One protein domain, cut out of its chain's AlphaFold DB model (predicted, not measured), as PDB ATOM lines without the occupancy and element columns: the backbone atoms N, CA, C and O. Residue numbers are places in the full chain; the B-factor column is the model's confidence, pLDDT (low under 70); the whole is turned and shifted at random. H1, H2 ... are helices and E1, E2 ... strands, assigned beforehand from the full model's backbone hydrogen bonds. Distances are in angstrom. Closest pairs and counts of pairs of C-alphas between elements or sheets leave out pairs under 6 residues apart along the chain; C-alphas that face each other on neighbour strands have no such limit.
ATOM      1  N   SER A 305     238.700 208.084 234.852       49.12
ATOM      2  CA  SER A 305     240.158 208.051 234.735       49.12
ATOM      3  C   SER A 305     240.557 207.160 233.565       49.12
ATOM      4  O   SER A 305     240.118 206.012 233.471       49.12
ATOM      5  N   THR A 306     241.392 207.682 232.671       49.25
ATOM      6  CA  THR A 306     241.943 206.953 231.525       49.25
ATOM      7  C   THR A 306     243.427 206.687 231.742       49.25
ATOM      8  O   THR A 306     244.240 207.610 231.757       49.25
ATOM      9  N   LEU A 307     243.792 205.410 231.868       46.22
ATOM     10  CA  LEU A 307     245.183 204.968 231.798       46.22
ATOM     11  C   LEU A 307     245.482 204.567 230.345       46.22
ATOM     12  O   LEU A 307     244.803 203.705 229.783       46.22
ATOM     13  N   GLN A 308     246.455 205.223 229.706       46.12
ATOM     14  CA  GLN A 308     246.820 204.949 228.312       46.12
ATOM     15  C   GLN A 308     248.000 203.973 228.230       46.12
ATOM     16  O   GLN A 308     249.136 204.336 228.526       46.12
ATOM     17  N   ASN A 309     247.732 202.756 227.754       55.34
ATOM     18  CA  ASN A 309     248.727 201.851 227.177       55.34
ATOM     19  C   ASN A 309     248.562 201.921 225.638       55.34
ATOM     20  O   ASN A 309     247.426 201.878 225.168       55.34
ATOM     21  N   PRO A 310     249.628 202.045 224.821       59.81
ATOM     22  CA  PRO A 310     249.513 202.214 223.364       59.81
ATOM     23  C   PRO A 310     248.770 201.090 222.617       59.81
ATOM     24  O   PRO A 310     248.458 201.263 221.442       59.81
ATOM     25  N   ALA A 311     248.508 199.945 223.254       64.88
ATOM     26  CA  ALA A 311     247.740 198.853 222.657       64.88
ATOM     27  C   ALA A 311     246.256 198.826 223.075       64.88
ATOM     28  O   ALA A 311     245.419 198.383 222.292       64.88
ATOM     29  N   ASN A 312     245.921 199.294 224.284       72.69
ATOM     30  CA  ASN A 312     244.601 199.115 224.897       72.69
ATOM     31  C   ASN A 312     244.185 200.356 225.697       72.69
ATOM     32  O   ASN A 312     244.996 200.958 226.402       72.69
ATOM     33  N   GLN A 313     242.896 200.699 225.649       74.94
ATOM     34  CA  GLN A 313     242.321 201.742 226.497       74.94
ATOM     35  C   GLN A 313     241.594 201.127 227.691       74.94
ATOM     36  O   GLN A 313     240.698 200.300 227.508       74.94
ATOM     37  N   PHE A 314     241.932 201.597 228.891       72.44
ATOM     38  CA  PHE A 314     241.214 201.277 230.118       72.44
ATOM     39  C   PHE A 314     240.253 202.412 230.460       72.44
ATOM     40  O   PHE A 314     240.664 203.571 230.552       72.44
ATOM     41  N   ASN A 315     238.978 202.073 230.637       74.25
ATOM     42  CA  ASN A 315     237.971 202.992 231.148       74.25
ATOM     43  C   ASN A 315     237.442 202.449 232.471       74.25
ATOM     44  O   ASN A 315     236.853 201.367 232.491       74.25
ATOM     45  N   ILE A 316     237.638 203.223 233.535       74.12
ATOM     46  CA  ILE A 316     237.049 202.990 234.853       74.12
ATOM     47  C   ILE A 316     235.849 203.931 234.983       74.12
ATOM     48  O   ILE A 316     235.971 205.130 234.711       74.12
ATOM     49  N   ILE A 317     234.689 203.379 235.332       76.69
ATOM     50  CA  ILE A 317     233.430 204.096 235.521       76.69
ATOM     51  C   ILE A 317     232.973 203.842 236.956       76.69
ATOM     52  O   ILE A 317     232.507 202.757 237.290       76.69
ATOM     53  N   GLU A 318     233.102 204.860 237.800       73.69
ATOM     54  CA  GLU A 318     232.538 204.856 239.151       73.69
ATOM     55  C   GLU A 318     231.039 205.187 239.051       73.69
ATOM     56  O   GLU A 318     230.666 206.306 238.678       73.69
ATOM     57  N   LYS A 319     230.171 204.213 239.339       75.94
ATOM     58  CA  LYS A 319     228.724 204.415 239.435       75.94
ATOM     59  C   LYS A 319     228.377 204.753 240.878       75.94
ATOM     60  O   LYS A 319     228.637 203.982 241.795       75.94
ATOM     61  N   LYS A 320     227.778 205.924 241.073       69.19
ATOM     62  CA  LYS A 320     227.178 206.299 242.353       69.19
ATOM     63  C   LYS A 320     225.685 206.083 242.256       69.19
ATOM     64  O   LYS A 320     225.027 206.787 241.488       69.19
ATOM     65  N   ASP A 321     225.171 205.138 243.032       63.03
ATOM     66  CA  ASP A 321     223.735 204.966 243.161       63.03
ATOM     67  C   ASP A 321     223.141 206.201 243.835       63.03
ATOM     68  O   ASP A 321     223.491 206.585 244.952       63.03
ATOM     69  N   SER A 322     222.257 206.876 243.107       56.34
ATOM     70  CA  SER A 322     221.524 208.032 243.598       56.34
ATOM     71  C   SER A 322     220.344 207.550 244.442       56.34
ATOM     72  O   SER A 322     219.215 207.506 243.950       56.34
ATOM     73  N   PRO A 330     227.652 201.271 248.810       59.50
ATOM     74  CA  PRO A 330     228.816 200.657 248.188       59.50
ATOM     75  C   PRO A 330     229.080 201.351 246.849       59.50
ATOM     76  O   PRO A 330     228.178 201.560 246.039       59.50
ATOM     77  N   THR A 331     230.324 201.777 246.639       66.12
ATOM     78  CA  THR A 331     230.715 202.419 245.384       66.12
ATOM     79  C   THR A 331     230.918 201.317 244.356       66.12
ATOM     80  O   THR A 331     231.873 200.556 244.459       66.12
ATOM     81  N   GLN A 332     230.013 201.196 243.383       70.31
ATOM     82  CA  GLN A 332     230.182 200.222 242.311       70.31
ATOM     83  C   GLN A 332     231.161 200.781 241.277       70.31
ATOM     84  O   GLN A 332     230.909 201.815 240.653       70.31
ATOM     85  N   ILE A 333     232.282 200.092 241.081       69.06
ATOM     86  CA  ILE A 333     233.272 200.453 240.068       69.06
ATOM     87  C   ILE A 333     233.202 199.436 238.932       69.06
ATOM     88  O   ILE A 333     233.544 198.271 239.111       69.06
ATOM     89  N   ASP A 334     232.796 199.896 237.749       72.06
ATOM     90  CA  ASP A 334     232.829 199.100 236.525       72.06
ATOM     91  C   ASP A 334     234.096 199.433 235.731       72.06
ATOM     92  O   ASP A 334     234.431 200.606 235.533       72.06
ATOM     93  N   PHE A 335     234.780 198.424 235.187       74.19
ATOM     94  CA  PHE A 335     235.873 198.646 234.241       74.19
ATOM     95  C   PHE A 335     235.621 197.960 232.899       74.19
ATOM     96  O   PHE A 335     235.045 196.878 232.812       74.19
ATOM     97  N   THR A 336     236.087 198.591 231.820       73.81
ATOM     98  CA  THR A 336     236.082 197.995 230.477       73.81
ATOM     99  C   THR A 336     237.443 198.155 229.816       73.81
ATOM    100  O   THR A 336     238.055 199.227 229.880       73.81
ATOM    101  N   ILE A 337     237.908 197.092 229.152       74.56
ATOM    102  CA  ILE A 337     239.145 197.103 228.359       74.56
ATOM    103  C   ILE A 337     238.767 197.118 226.883       74.56
ATOM    104  O   ILE A 337     238.070 196.218 226.401       74.56
ATOM    105  N   ARG A 338     239.224 198.141 226.157       77.94
ATOM    106  CA  ARG A 338     238.960 198.294 224.722       77.94
ATOM    107  C   ARG A 338     240.223 198.105 223.894       77.94
ATOM    108  O   ARG A 338     241.247 198.728 224.180       77.94
ATOM    109  N   ASP A 339     240.101 197.304 222.838       75.81
ATOM    110  CA  ASP A 339     241.130 197.136 221.814       75.81
ATOM    111  C   ASP A 339     241.256 198.414 220.991       75.81
ATOM    112  O   ASP A 339     240.261 198.900 220.440       75.81
ATOM    113  N   GLN A 340     242.468 198.945 220.856       75.31
ATOM    114  CA  GLN A 340     242.713 200.050 219.929       75.31
ATOM    115  C   GLN A 340     243.076 199.571 218.517       75.31
ATOM    116  O   GLN A 340     243.003 200.356 217.576       75.31
ATOM    117  N   THR A 341     243.411 198.291 218.330       69.38
ATOM    118  CA  THR A 341     243.906 197.768 217.046       69.38
ATOM    119  C   THR A 341     242.821 197.633 215.971       69.38
ATOM    120  O   THR A 341     243.143 197.623 214.785       69.38
ATOM    121  N   ASN A 342     241.540 197.614 216.362       58.59
ATOM    122  CA  ASN A 342     240.381 197.471 215.471       58.59
ATOM    123  C   ASN A 342     239.443 198.693 215.484       58.59
ATOM    124  O   ASN A 342     238.223 198.559 215.371       58.59
ATOM    125  N   GLN A 343     239.987 199.901 215.627       60.56
ATOM    126  CA  GLN A 343     239.190 201.121 215.516       60.56
ATOM    127  C   GLN A 343     238.749 201.349 214.062       60.56
ATOM    128  O   GLN A 343     239.526 201.785 213.216       60.56
ATOM    129  N   LYS A 344     237.475 201.068 213.761       54.81
ATOM    130  CA  LYS A 344     236.814 201.627 212.577       54.81
ATOM    131  C   LYS A 344     236.318 203.022 212.933       54.81
ATOM    132  O   LYS A 344     235.480 203.170 213.822       54.81
ATOM    133  N   GLY A 353     236.763 201.549 220.053       67.62
ATOM    134  CA  GLY A 353     237.459 200.265 220.166       67.62
ATOM    135  C   GLY A 353     236.504 199.158 220.622       67.62
ATOM    136  O   GLY A 353     235.601 199.414 221.426       67.62
ATOM    137  N   GLN A 354     236.693 197.935 220.118       75.38
ATOM    138  CA  GLN A 354     235.928 196.764 220.552       75.38
ATOM    139  C   GLN A 354     236.224 196.483 222.031       75.38
ATOM    140  O   GLN A 354     237.386 196.444 222.431       75.38
ATOM    141  N   VAL A 355     235.185 196.293 222.850       70.44
ATOM    142  CA  VAL A 355     235.352 195.822 224.233       70.44
ATOM    143  C   VAL A 355     235.831 194.372 224.165       70.44
ATOM    144  O   VAL A 355     235.119 193.526 223.632       70.44
ATOM    145  N   ILE A 356     237.049 194.100 224.639       70.00
ATOM    146  CA  ILE A 356     237.636 192.746 224.613       70.00
ATOM    147  C   ILE A 356     237.283 191.985 225.892       70.00
ATOM    148  O   ILE A 356     237.104 190.773 225.865       70.00
ATOM    149  N   LEU A 357     237.193 192.703 227.012       67.75
ATOM    150  CA  LEU A 357     236.882 192.165 228.333       67.75
ATOM    151  C   LEU A 357     235.871 193.103 228.991       67.75
ATOM    152  O   LEU A 357     236.151 194.292 229.178       67.75
ATOM    153  N   GLY A 358     234.692 192.561 229.282       57.00
ATOM    154  CA  GLY A 358     233.534 193.306 229.763       57.00
ATOM    155  C   GLY A 358     232.621 192.433 230.609       57.00
ATOM    156  O   GLY A 358     231.426 192.396 230.356       57.00
ATOM    157  N   ASP A 359     233.195 191.746 231.591       58.09
ATOM    158  CA  ASP A 359     232.419 191.214 232.706       58.09
ATOM    159  C   ASP A 359     232.472 192.289 233.790       58.09
ATOM    160  O   ASP A 359     233.540 192.572 234.345       58.09
ATOM    161  N   SER A 360     231.349 192.988 233.978       56.56
ATOM    162  CA  SER A 360     231.182 194.000 235.019       56.56
ATOM    163  C   SER A 360     231.044 193.291 236.361       56.56
ATOM    164  O   SER A 360     229.939 193.037 236.836       56.56
ATOM    165  N   GLU A 361     232.171 192.899 236.933       66.25
ATOM    166  CA  GLU A 361     232.231 192.488 238.326       66.25
ATOM    167  C   GLU A 361     232.256 193.755 239.186       66.25
ATOM    168  O   GLU A 361     233.040 194.673 238.940       66.25
ATOM    169  N   SER A 362     231.347 193.838 240.157       69.12
ATOM    170  CA  SER A 362     231.337 194.912 241.144       69.12
ATOM    171  C   SER A 362     232.391 194.616 242.205       69.12
ATOM    172  O   SER A 362     232.254 193.642 242.945       69.12
ATOM    173  N   TYR A 363     233.421 195.450 242.296       74.56
ATOM    174  CA  TYR A 363     234.433 195.341 243.345       74.56
ATOM    175  C   TYR A 363     234.164 196.382 244.431       74.56
ATOM    176  O   TYR A 363     233.941 197.551 244.124       74.56
ATOM    177  N   GLU A 364     234.195 195.958 245.693       75.31
ATOM    178  CA  GLU A 364     233.965 196.836 246.853       75.31
ATOM    179  C   GLU A 364     235.230 197.573 247.320       75.31
ATOM    180  O   GLU A 364     235.138 198.511 248.109       75.31
ATOM    181  N   ASN A 365     236.418 197.158 246.863       78.81
ATOM    182  CA  ASN A 365     237.693 197.697 247.332       78.81
ATOM    183  C   ASN A 365     238.671 197.920 246.165       78.81
ATOM    184  O   ASN A 365     238.852 197.042 245.317       78.81
ATOM    185  N   ASP A 366     239.318 199.086 246.162       74.56
ATOM    186  CA  ASP A 366     240.219 199.560 245.104       74.56
ATOM    187  C   ASP A 366     241.422 198.622 244.886       74.56
ATOM    188  O   ASP A 366     241.880 198.447 243.757       74.56
ATOM    189  N   GLU A 367     241.900 197.957 245.944       78.38
ATOM    190  CA  GLU A 367     243.048 197.039 245.872       78.38
ATOM    191  C   GLU A 367     242.761 195.807 244.991       78.38
ATOM    192  O   GLU A 367     243.601 195.406 244.182       78.38
ATOM    193  N   PHE A 368     241.536 195.264 245.042       78.56
ATOM    194  CA  PHE A 368     241.133 194.146 244.177       78.56
ATOM    195  C   PHE A 368     241.014 194.561 242.708       78.56
ATOM    196  O   PHE A 368     241.208 193.734 241.812       78.56
ATOM    197  N   ILE A 369     240.720 195.834 242.437       78.38
ATOM    198  CA  ILE A 369     240.603 196.354 241.071       78.38
ATOM    199  C   ILE A 369     241.980 196.393 240.414       78.38
ATOM    200  O   ILE A 369     242.123 195.941 239.275       78.38
ATOM    201  N   GLU A 370     243.005 196.872 241.122       81.81
ATOM    202  CA  GLU A 370     244.375 196.896 240.600       81.81
ATOM    203  C   GLU A 370     244.902 195.483 240.313       81.81
ATOM    204  O   GLU A 370     245.430 195.232 239.224       81.81
ATOM    205  N   GLU A 371     244.697 194.533 241.232       85.19
ATOM    206  CA  GLU A 371     245.109 193.137 241.037       85.19
ATOM    207  C   GLU A 371     244.364 192.474 239.866       85.19
ATOM    208  O   GLU A 371     244.965 191.768 239.043       85.19
ATOM    209  N   THR A 372     243.067 192.752 239.726       82.06
ATOM    210  CA  THR A 372     242.256 192.237 238.618       82.06
ATOM    211  C   THR A 372     242.710 192.812 237.278       82.06
ATOM    212  O   THR A 372     242.845 192.068 236.301       82.06
ATOM    213  N   ILE A 373     242.985 194.120 237.208       82.12
ATOM    214  CA  ILE A 373     243.506 194.770 235.999       82.12
ATOM    215  C   ILE A 373     244.847 194.144 235.607       82.12
ATOM    216  O   ILE A 373     245.022 193.767 234.445       82.12
ATOM    217  N   LEU A 374     245.759 193.962 236.566       85.50
ATOM    218  CA  LEU A 374     247.068 193.354 236.326       85.50
ATOM    219  C   LEU A 374     246.939 191.906 235.826       85.50
ATOM    220  O   LEU A 374     247.626 191.492 234.886       85.50
ATOM    221  N   THR A 375     246.018 191.139 236.411       85.56
ATOM    222  CA  THR A 375     245.739 189.752 236.017       85.56
ATOM    223  C   THR A 375     245.169 189.678 234.600       85.56
ATOM    224  O   THR A 375     245.668 188.907 233.772       85.56
ATOM    225  N   LYS A 376     244.187 190.528 234.270       84.06
ATOM    226  CA  LYS A 376     243.601 190.608 232.923       84.06
ATOM    227  C   LYS A 376     244.610 191.119 231.886       84.06
ATOM    228  O   LYS A 376     244.623 190.625 230.758       84.06
ATOM    229  N   GLU A 377     245.508 192.039 232.245       83.81
ATOM    230  CA  GLU A 377     246.600 192.484 231.366       83.81
ATOM    231  C   GLU A 377     247.589 191.346 231.081       83.81
ATOM    232  O   GLU A 377     247.937 191.097 229.921       83.81
ATOM    233  N   LYS A 378     247.984 190.584 232.108       86.38
ATOM    234  CA  LYS A 378     248.849 189.405 231.956       86.38
ATOM    235  C   LYS A 378     248.205 188.346 231.056       86.38
ATOM    236  O   LYS A 378     248.876 187.819 230.164       86.38
ATOM    237  N   GLN A 379     246.910 188.082 231.232       85.31
ATOM    238  CA  GLN A 379     246.147 187.164 230.386       85.31
ATOM    239  C   GLN A 379     246.060 187.666 228.934       85.31
ATOM    240  O   GLN A 379     246.294 186.901 227.997       85.31
ATOM    241  N   SER A 380     245.800 188.961 228.729       83.69
ATOM    242  CA  SER A 380     245.776 189.583 227.398       83.69
ATOM    243  C   SER A 380     247.129 189.460 226.686       83.69
ATOM    244  O   SER A 380     247.194 189.023 225.533       83.69
ATOM    245  N   LEU A 381     248.236 189.739 227.383       85.38
ATOM    246  CA  LEU A 381     249.593 189.575 226.851       85.38
ATOM    247  C   LEU A 381     249.914 188.115 226.512       85.38
ATOM    248  O   LEU A 381     250.561 187.847 225.496       85.38
ATOM    249  N   GLN A 382     249.458 187.163 227.329       87.75
ATOM    250  CA  GLN A 382     249.609 185.736 227.047       87.75
ATOM    251  C   GLN A 382     248.841 185.334 225.781       87.75
ATOM    252  O   GLN A 382     249.415 184.681 224.909       87.75
ATOM    253  N   ASN A 383     247.602 185.803 225.616       83.44
ATOM    254  CA  ASN A 383     246.803 185.564 224.413       83.44
ATOM    255  C   ASN A 383     247.458 186.165 223.158       83.44
ATOM    256  O   ASN A 383     247.549 185.497 222.126       83.44
ATOM    257  N   GLN A 384     247.999 187.386 223.246       86.50
ATOM    258  CA  GLN A 384     248.741 188.005 222.141       86.50
ATOM    259  C   GLN A 384     250.002 187.213 221.765       86.50
ATOM    260  O   GLN A 384     250.313 187.072 220.579       86.50
ATOM    261  N   ARG A 385     250.735 186.673 222.749       88.06
ATOM    262  CA  ARG A 385     251.895 185.801 222.493       88.06
ATOM    263  C   ARG A 385     251.470 184.514 221.788       88.06
ATOM    264  O   ARG A 385     252.088 184.159 220.787       88.06
ATOM    265  N   SER A 386     250.402 183.864 222.247       85.50
ATOM    266  CA  SER A 386     249.848 182.659 221.613       85.50
ATOM    267  C   SER A 386     249.442 182.906 220.156       85.50
ATOM    268  O   SER A 386     249.802 182.120 219.280       85.50
ATOM    269  N   LEU A 387     248.782 184.033 219.869       87.50
ATOM    270  CA  LEU A 387     248.423 184.429 218.502       87.50
ATOM    271  C   LEU A 387     249.656 184.645 217.612       87.50
ATOM    272  O   LEU A 387     249.677 184.182 216.471       87.50
ATOM    273  N   ARG A 388     250.713 185.294 218.122       89.44
ATOM    274  CA  ARG A 388     251.974 185.454 217.372       89.44
ATOM    275  C   ARG A 388     252.628 184.110 217.060       89.44
ATOM    276  O   ARG A 388     253.042 183.899 215.924       89.44
ATOM    277  N   TYR A 389     252.660 183.185 218.019       89.25
ATOM    278  CA  TYR A 389     253.193 181.840 217.783       89.25
ATOM    279  C   TYR A 389     252.412 181.081 216.705       89.25
ATOM    280  O   TYR A 389     253.023 180.442 215.849       89.25
ATOM    281  N   GLN A 390     251.079 181.185 216.695       88.56
ATOM    282  CA  GLN A 390     250.259 180.593 215.635       88.56
ATOM    283  C   GLN A 390     250.585 181.198 214.261       88.56
ATOM    284  O   GLN A 390     250.783 180.461 213.296       88.56
ATOM    285  N   GLN A 391     250.714 182.525 214.170       90.19
ATOM    286  CA  GLN A 391     251.074 183.212 212.923       90.19
ATOM    287  C   GLN A 391     252.469 182.824 212.413       90.19
ATOM    288  O   GLN A 391     252.642 182.568 211.220       90.19
ATOM    289  N   ASP A 392     253.459 182.745 213.301       90.06
ATOM    290  CA  ASP A 392     254.817 182.340 212.932       90.06
ATOM    291  C   ASP A 392     254.876 180.862 212.516       90.06
ATOM    292  O   ASP A 392     255.597 180.518 211.577       90.06
ATOM    293  N   SER A 393     254.065 179.996 213.135       90.56
ATOM    294  CA  SER A 393     253.919 178.594 212.723       90.56
ATOM    295  C   SER A 393     253.338 178.468 211.311       90.56
ATOM    296  O   SER A 393     253.848 177.685 210.507       90.56
ATOM    297  N   ILE A 394     252.308 179.256 210.977       91.75
ATOM    298  CA  ILE A 394     251.735 179.297 209.621       91.75
ATOM    299  C   ILE A 394     252.798 179.767 208.620       91.75
ATOM    300  O   ILE A 394     253.057 179.088 207.625       91.75
ATOM    301  N   ARG A 395     253.498 180.869 208.927       92.94
ATOM    302  CA  ARG A 395     254.573 181.406 208.075       92.94
ATOM    303  C   ARG A 395     255.682 180.380 207.834       92.94
ATOM    304  O   ARG A 395     256.219 180.301 206.729       92.94
ATOM    305  N   TYR A 396     256.043 179.603 208.851       93.25
ATOM    306  CA  TYR A 396     257.062 178.567 208.728       93.25
ATOM    307  C   TYR A 396     256.637 177.432 207.782       93.25
ATOM    308  O   TYR A 396     257.439 177.003 206.945       93.25
ATOM    309  N   GLU A 397     255.390 176.958 207.872       92.94
ATOM    310  CA  GLU A 397     254.872 175.932 206.957       92.94
ATOM    311  C   GLU A 397     254.752 176.451 205.517       92.94
ATOM    312  O   GLU A 397     255.102 175.728 204.582       92.94
ATOM    313  N   ASP A 398     254.381 177.715 205.314       91.50
ATOM    314  CA  ASP A 398     254.365 178.323 203.978       91.50
ATOM    315  C   ASP A 398     255.777 178.413 203.378       91.50
ATOM    316  O   ASP A 398     256.020 177.931 202.272       91.50
ATOM    317  N   GLN A 399     256.769 178.874 204.148       93.50
ATOM    318  CA  GLN A 399     258.174 178.880 203.707       93.50
ATOM    319  C   GLN A 399     258.717 177.475 203.407       93.50
ATOM    320  O   GLN A 399     259.640 177.289 202.605       93.50
TER     321      GLN A 399
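Overview. This is residues 305 to 322, 330 to 344 and 353 to 399 of the 483 residues of an uncharacterized protein of Stylonychia lemnae (UniProt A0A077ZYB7). A small twisted sheet of four strands has one long helix, H1, over one face; residues 381 to 399 of H1 stick out as a free arm. The 80 printed residues include E1, E2, E3, E4, then H1; the sheet, in that order, is antiparallel, and the class is mixed. The whole is loose, radius of gyration of the C-alphas 16.2 A, spanning 61 by 27 by 19 A.

Along the chain. E1, residues 305 to 309, begins at C-alpha 305 (240.158, 208.051, 234.735). E2 is residues 312 to 319, 22.2 A; E3, 332 to 339, 23.4 A; E4, 355 to 357. H1, residues 366 to 399, 49.6 A, ends at C-alpha 399 (258.174, 178.880, 203.707).

Arrangement. Within hydrogen-bond range are N 312 and O 309 in the hairpin E1 and E2, 3.1 A; N 317 and O 334 between E2 and E3, 2.8 A; N 356 and O 337 between E3 and E4, 2.9 A. In two layers, helix on one sheet face, H1 runs along E3 at 17 degrees on the local plane, height over the sheet 9.5 A. In H1 every O i to N i+4 pair is within range.

Size, cuts and confidence. The cuts, 322 to 330 and 344 to 353, leave C-alpha gaps of 11.3 A and 7.7 A. Confidence is under 70 in 24 residues, among them 305 to 311.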